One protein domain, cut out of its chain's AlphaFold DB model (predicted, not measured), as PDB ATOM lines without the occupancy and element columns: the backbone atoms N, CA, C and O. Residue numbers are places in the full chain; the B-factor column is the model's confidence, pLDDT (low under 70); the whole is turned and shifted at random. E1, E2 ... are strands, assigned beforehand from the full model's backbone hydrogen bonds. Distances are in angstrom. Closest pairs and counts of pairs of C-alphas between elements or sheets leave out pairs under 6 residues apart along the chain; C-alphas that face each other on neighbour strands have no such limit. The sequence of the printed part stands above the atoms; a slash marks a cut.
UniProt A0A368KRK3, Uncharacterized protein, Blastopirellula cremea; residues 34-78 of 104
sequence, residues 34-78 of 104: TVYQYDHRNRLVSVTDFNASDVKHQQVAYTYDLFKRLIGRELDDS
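What this domain is: This is residues 34 to 78 of the 104 residues of an uncharacterized protein of Blastopirellula cremea (UniProt A0A368KRK3). A single sheet of four strands, bare on both faces, zigzags from E1 to E4 as a meander, each strand the antiparallel neighbour of the one before. The printed part has 45 residues, no named helix and four strands, E1 E2 E3 E4 along the chain and across the sheet: all strand. It is loose, with a radius of gyration of the C-alphas of 11.8 A, and only just flat, spanning 38 by 19 by 8 A.

Where its parts are: E1, residues 34 to 38, begins at C-alpha 34 (41.087, -53.069, -30.288) and measures 13.2 A from first to last C-alpha. E2, residues 44 to 50, measures 17.3 A, and E3, residues 56 to 64, 23.1 A. E4, residues 70 to 77, measures 20.2 A and ends at C-alpha 77 (42.809, -61.657, -19.648).

How they stand to each other: Within hydrogen-bond range are N 35 and O 48, 2.7 A, in the hairpin E1 and E2; N 47 and O 60, 2.9 A, in the hairpin E2 and E3; and N 59 and O 76, 2.8 A, in the hairpin E3 and E4. Their directions differ by 161, 174 and 168 degrees. The edge strands E1 and E4 are apart.

The domain as a whole: The C-alphas farthest apart, of Ser 53 and Phe 67, are 38.4 A apart. The printed part has no cut, and its three links are tight. The pLDDT is under 70 at residues 51 to 54, 68 and 78.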
ATOM      1  N   THR A  34      40.535 -53.652 -31.514       78.56
ATOM      2  CA  THR A  34      41.087 -53.069 -30.288       78.56
ATOM      3  C   THR A  34      40.536 -51.664 -30.088       78.56
ATOM      4  O   THR A  34      40.541 -50.845 -31.005       78.56
ATOM      5  N   VAL A  35      40.080 -51.367 -28.876       79.19
ATOM      6  CA  VAL A  35      39.578 -50.060 -28.457       79.19
ATOM      7  C   VAL A  35      40.602 -49.398 -27.551       79.19
ATOM      8  O   VAL A  35      41.002 -49.953 -26.528       79.19
ATOM      9  N   TYR A  36      40.987 -48.178 -27.911       82.19
ATOM     10  CA  TYR A  36      41.884 -47.334 -27.129       82.19
ATOM     11  C   TYR A  36      41.081 -46.229 -26.446       82.19
ATOM     12  O   TYR A  36      40.333 -45.503 -27.101       82.19
ATOM     13  N   GLN A  37      41.250 -46.082 -25.136       79.50
ATOM     14  CA  GLN A  37      40.649 -45.001 -24.361       79.50
ATOM     15  C   GLN A  37      41.718 -44.010 -23.926       79.50
ATOM     16  O   GLN A  37      42.757 -44.397 -23.386       79.50
ATOM     17  N   TYR A  38      41.434 -42.725 -24.124       80.44
ATOM     18  CA  TYR A  38      42.319 -41.627 -23.757       80.44
ATOM     19  C   TYR A  38      41.626 -40.674 -22.779       80.44
ATOM     20  O   TYR A  38      40.434 -40.407 -22.887       80.44
ATOM     21  N   ASP A  39      42.394 -40.146 -21.832       78.19
ATOM     22  CA  ASP A  39      41.980 -39.063 -20.936       78.19
ATOM     23  C   ASP A  39      41.921 -37.714 -21.682       78.19
ATOM     24  O   ASP A  39      42.552 -37.552 -22.730       78.19
ATOM     25  N   HIS A  40      41.272 -36.699 -21.096       79.50
ATOM     26  CA  HIS A  40      41.188 -35.322 -21.631       79.50
ATOM     27  C   HIS A  40      42.554 -34.675 -21.946       79.50
ATOM     28  O   HIS A  40      42.637 -33.673 -22.651       79.50
ATOM     29  N   ARG A  41      43.643 -35.250 -21.423       79.94
ATOM     30  CA  ARG A  41      45.040 -34.849 -21.662       79.94
ATOM     31  C   ARG A  41      45.728 -35.666 -22.757       79.94
ATOM     32  O   ARG A  41      46.957 -35.680 -22.800       79.94
ATOM     33  N   ASN A  42      44.963 -36.383 -23.576       79.44
ATOM     34  CA  ASN A  42      45.454 -37.269 -24.628       79.44
ATOM     35  C   ASN A  42      46.420 -38.357 -24.108       79.44
ATOM     36  O   ASN A  42      47.411 -38.698 -24.752       79.44
ATOM     37  N   ARG A  43      46.169 -38.876 -22.899       75.38
ATOM     38  CA  ARG A  43      46.959 -39.960 -22.282       75.38
ATOM     39  C   ARG A  43      46.182 -41.265 -22.364       75.38
ATOM     40  O   ARG A  43      45.014 -41.270 -21.995       75.38
ATOM     41  N   LEU A  44      46.826 -42.341 -22.811       83.75
ATOM     42  CA  LEU A  44      46.207 -43.661 -22.947       83.75
ATOM     43  C   LEU A  44      45.870 -44.236 -21.568       83.75
ATOM     44  O   LEU A  44      46.783 -44.518 -20.807       83.75
ATOM     45  N   VAL A  45      44.592 -44.420 -21.250       82.62
ATOM     46  CA  VAL A  45      44.140 -44.949 -19.949       82.62
ATOM     47  C   VAL A  45      43.750 -46.419 -20.012       82.62
ATOM     48  O   VAL A  45      43.935 -47.140 -19.036       82.62
ATOM     49  N   SER A  46      43.252 -46.892 -21.154       78.38
ATOM     50  CA  SER A  46      42.886 -48.295 -21.319       78.38
ATOM     51  C   SER A  46      43.014 -48.749 -22.766       78.38
ATOM     52  O   SER A  46      42.789 -47.977 -23.699       78.38
ATOM     53  N   VAL A  47      43.375 -50.015 -22.931       83.25
ATOM     54  CA  VAL A  47      43.352 -50.748 -24.195       83.25
ATOM     55  C   VAL A  47      42.476 -51.962 -23.971       83.25
ATOM     56  O   VAL A  47      42.700 -52.693 -23.013       83.25
ATOM     57  N   THR A  48      41.463 -52.161 -24.802       80.19
ATOM     58  CA  THR A  48      40.565 -53.315 -24.699       80.19
ATOM     59  C   THR A  48      40.485 -54.013 -26.039       80.19
ATOM     60  O   THR A  48      40.110 -53.396 -27.030       80.19
ATOM     61  N   ASP A  49      40.816 -55.291 -26.068       78.00
ATOM     62  CA  ASP A  49      40.686 -56.144 -27.234       78.00
ATOM     63  C   ASP A  49      39.342 -56.866 -27.185       78.00
ATOM     64  O   ASP A  49      38.987 -57.505 -26.190       78.00
ATOM     65  N   PHE A  50      38.593 -56.756 -28.274       73.19
ATOM     66  CA  PHE A  50      37.305 -57.399 -28.481       73.19
ATOM     67  C   PHE A  50      37.408 -58.436 -29.590       73.19
ATOM     68  O   PHE A  50      38.172 -58.289 -30.548       73.19
ATOM     69  N   ASN A  51      36.604 -59.485 -29.468       69.12
ATOM     70  CA  ASN A  51      36.385 -60.455 -30.531       69.12
ATOM     71  C   ASN A  51      35.230 -60.009 -31.453       69.12
ATOM     72  O   ASN A  51      34.486 -59.082 -31.141       69.12
ATOM     73  N   ALA A  52      35.034 -60.729 -32.554       66.56
ATOM     74  CA  ALA A  52      33.940 -60.568 -33.509       66.56
ATOM     75  C   ALA A  52      32.543 -60.559 -32.887       66.56
ATOM     76  O   ALA A  52      31.626 -59.953 -33.426       66.56
ATOM     77  N   SER A  53      32.388 -61.275 -31.774       68.31
ATOM     78  CA  SER A  53      31.131 -61.398 -31.039       68.31
ATOM     79  C   SER A  53      30.934 -60.282 -30.006       68.31
ATOM     80  O   SER A  53      30.136 -60.459 -29.091       68.31
ATOM     81  N   ASP A  54      31.712 -59.193 -30.085       69.19
ATOM     82  CA  ASP A  54      31.751 -58.098 -29.100       69.19
ATOM     83  C   ASP A  54      32.077 -58.557 -27.667       69.19
ATOM     84  O   ASP A  54      31.830 -57.871 -26.675       69.19
ATOM     85  N   VAL A  55      32.692 -59.733 -27.548       73.44
ATOM     86  CA  VAL A  55      33.158 -60.266 -26.272       73.44
ATOM     87  C   VAL A  55      34.536 -59.688 -25.982       73.44
ATOM     88  O   VAL A  55      35.451 -59.793 -26.805       73.44
ATOM     89  N   LYS A  56      34.675 -59.091 -24.797       73.81
ATOM     90  CA  LYS A  56      35.946 -58.611 -24.262       73.81
ATOM     91  C   LYS A  56      36.900 -59.795 -24.115       73.81
ATOM     92  O   LYS A  56      36.605 -60.742 -23.393       73.81
ATOM     93  N   HIS A  57      38.020 -59.742 -24.822       75.19
ATOM     94  CA  HIS A  57      39.049 -60.778 -24.807       75.19
ATOM     95  C   HIS A  57      40.149 -60.421 -23.820       75.19
ATOM     96  O   HIS A  57      40.466 -61.193 -22.922       75.19
ATOM     97  N   GLN A  58      40.643 -59.194 -23.917       76.62
ATOM     98  CA  GLN A  58      41.697 -58.699 -23.052       76.62
ATOM     99  C   GLN A  58      41.449 -57.230 -22.740       76.62
ATOM    100  O   GLN A  58      40.940 -56.481 -23.571       76.62
ATOM    101  N   GLN A  59      41.818 -56.792 -21.546       79.31
ATOM    102  CA  GLN A  59      41.954 -55.376 -21.252       79.31
ATOM    103  C   GLN A  59      43.242 -55.106 -20.501       79.31
ATOM    104  O   GLN A  59      43.642 -55.842 -19.603       79.31
ATOM    105  N   VAL A  60      43.873 -54.005 -20.879       81.38
ATOM    106  CA  VAL A  60      44.987 -53.404 -20.169       81.38
ATOM    107  C   VAL A  60      44.523 -52.057 -19.639       81.38
ATOM    108  O   VAL A  60      44.128 -51.185 -20.415       81.38
ATOM    109  N   ALA A  61      44.570 -51.877 -18.324       80.81
ATOM    110  CA  ALA A  61      44.344 -50.584 -17.687       80.81
ATOM    111  C   ALA A  61      45.684 -49.967 -17.269       80.81
ATOM    112  O   ALA A  61      46.561 -50.651 -16.730       80.81
ATOM    113  N   TYR A  62      45.849 -48.670 -17.531       78.56
ATOM    114  CA  TYR A  62      47.049 -47.910 -17.196       78.56
ATOM    115  C   TYR A  62      46.742 -46.881 -16.115       78.56
ATOM    116  O   TYR A  62      45.938 -45.967 -16.308       78.56
ATOM    117  N   THR A  63      47.452 -46.989 -14.995       78.19
ATOM    118  CA  THR A  63      47.315 -46.058 -13.874       78.19
ATOM    119  C   THR A  63      48.490 -45.094 -13.873       78.19
ATOM    120  O   THR A  63      49.656 -45.505 -13.847       78.19
ATOM    121  N   TYR A  64      48.183 -43.798 -13.890       76.56
ATOM    122  CA  TYR A  64      49.171 -42.724 -13.859       76.56
ATOM    123  C   TYR A  64      49.102 -41.954 -12.550       76.56
ATOM    124  O   TYR A  64      48.023 -41.653 -12.048       76.56
ATOM    125  N   ASP A  65      50.269 -41.560 -12.062       78.50
ATOM    126  CA  ASP A  65      50.399 -40.636 -10.944       78.50
ATOM    127  C   ASP A  65      50.162 -39.170 -11.375       78.50
ATOM    128  O   ASP A  65      50.186 -38.834 -12.570       78.50
ATOM    129  N   LEU A  66      49.985 -38.273 -10.396       74.12
ATOM    130  CA  LEU A  66      49.917 -36.814 -10.568       74.12
ATOM    131  C   LEU A  66      51.081 -36.265 -11.407       74.12
ATOM    132  O   LEU A  66      50.888 -35.356 -12.216       74.12
ATOM    133  N   PHE A  67      52.266 -36.869 -11.296       79.94
ATOM    134  CA  PHE A  67      53.448 -36.497 -12.079       79.94
ATOM    135  C   PHE A  67      53.505 -37.119 -13.487       79.94
ATOM    136  O   PHE A  67      54.571 -37.137 -14.099       79.94
ATOM    137  N   LYS A  68      52.390 -37.650 -14.013       69.94
ATOM    138  CA  LYS A  68      52.298 -38.299 -15.341       69.94
ATOM    139  C   LYS A  68      53.230 -39.508 -15.514       69.94
ATOM    140  O   LYS A  68      53.545 -39.894 -16.636       69.94
ATOM    141  N   ARG A  69      53.655 -40.119 -14.411       74.56
ATOM    142  CA  ARG A  69      54.446 -41.353 -14.411       74.56
ATOM    143  C   ARG A  69      53.502 -42.549 -14.400       74.56
ATOM    144  O   ARG A  69      52.506 -42.520 -13.682       74.56
ATOM    145  N   LEU A  70      53.798 -43.570 -15.203       77.19
ATOM    146  CA  LEU A  70      53.051 -44.825 -15.180       77.19
ATOM    147  C   LEU A  70      53.403 -45.571 -13.888       77.19
ATOM    148  O   LEU A  70      54.562 -45.930 -13.694       77.19
ATOM    149  N   ILE A  71      52.418 -45.767 -13.014       83.12
ATOM    150  CA  ILE A  71      52.601 -46.416 -11.703       83.12
ATOM    151  C   ILE A  71      51.975 -47.804 -11.634       83.12
ATOM    152  O   ILE A  71      52.348 -48.597 -10.776       83.12
ATOM    153  N   GLY A  72      51.057 -48.117 -12.546       73.94
ATOM    154  CA  GLY A  72      50.375 -49.401 -12.565       73.94
ATOM    155  C   GLY A  72      49.992 -49.811 -13.974       73.94
ATOM    156  O   GLY A  72      49.638 -48.975 -14.807       73.94
ATOM    157  N   ARG A  73      50.074 -51.116 -14.216       82.44
ATOM    158  CA  ARG A  73      49.429 -51.777 -15.345       82.44
ATOM    159  C   ARG A  73      48.644 -52.955 -14.788       82.44
ATOM    160  O   ARG A  73      49.217 -53.766 -14.060       82.44
ATOM    161  N   GLU A  74      47.374 -53.036 -15.129       78.19
ATOM    162  CA  GLU A  74      46.520 -54.166 -14.777       78.19
ATOM    163  C   GLU A  74      46.116 -54.878 -16.062       78.19
ATOM    164  O   GLU A  74      45.835 -54.227 -17.071       78.19
ATOM    165  N   LEU A  75      46.217 -56.205 -16.044       80.62
ATOM    166  CA  LEU A  75      45.942 -57.061 -17.188       80.62
ATOM    167  C   LEU A  75      44.768 -57.967 -16.837       80.62
ATOM    168  O   LEU A  75      44.938 -58.914 -16.071       80.62
ATOM    169  N   ASP A  76      43.627 -57.707 -17.454       74.88
ATOM    170  CA  ASP A  76      42.463 -58.577 -17.402       74.88
ATOM    171  C   ASP A  76      42.434 -59.422 -18.674       74.88
ATOM    172  O   ASP A  76      42.035 -58.952 -19.739       74.88
ATOM    173  N   ASP A  77      42.901 -60.667 -18.573       76.00
ATOM    174  CA  ASP A  77      42.809 -61.657 -19.648       76.00
ATOM    175  C   ASP A  77      41.551 -62.508 -19.441       76.00
ATOM    176  O   ASP A  77      41.529 -63.491 -18.699       76.00
ATOM    177  N   SER A  78      40.466 -62.097 -20.088       64.94
ATOM    178  CA  SER A  78      39.248 -62.892 -20.241       64.94
ATOM    179  C   SER A  78      39.489 -63.894 -21.371       64.94
ATOM    180  O   SER A  78      39.039 -63.701 -22.495       64.94
TER     181      SER A  78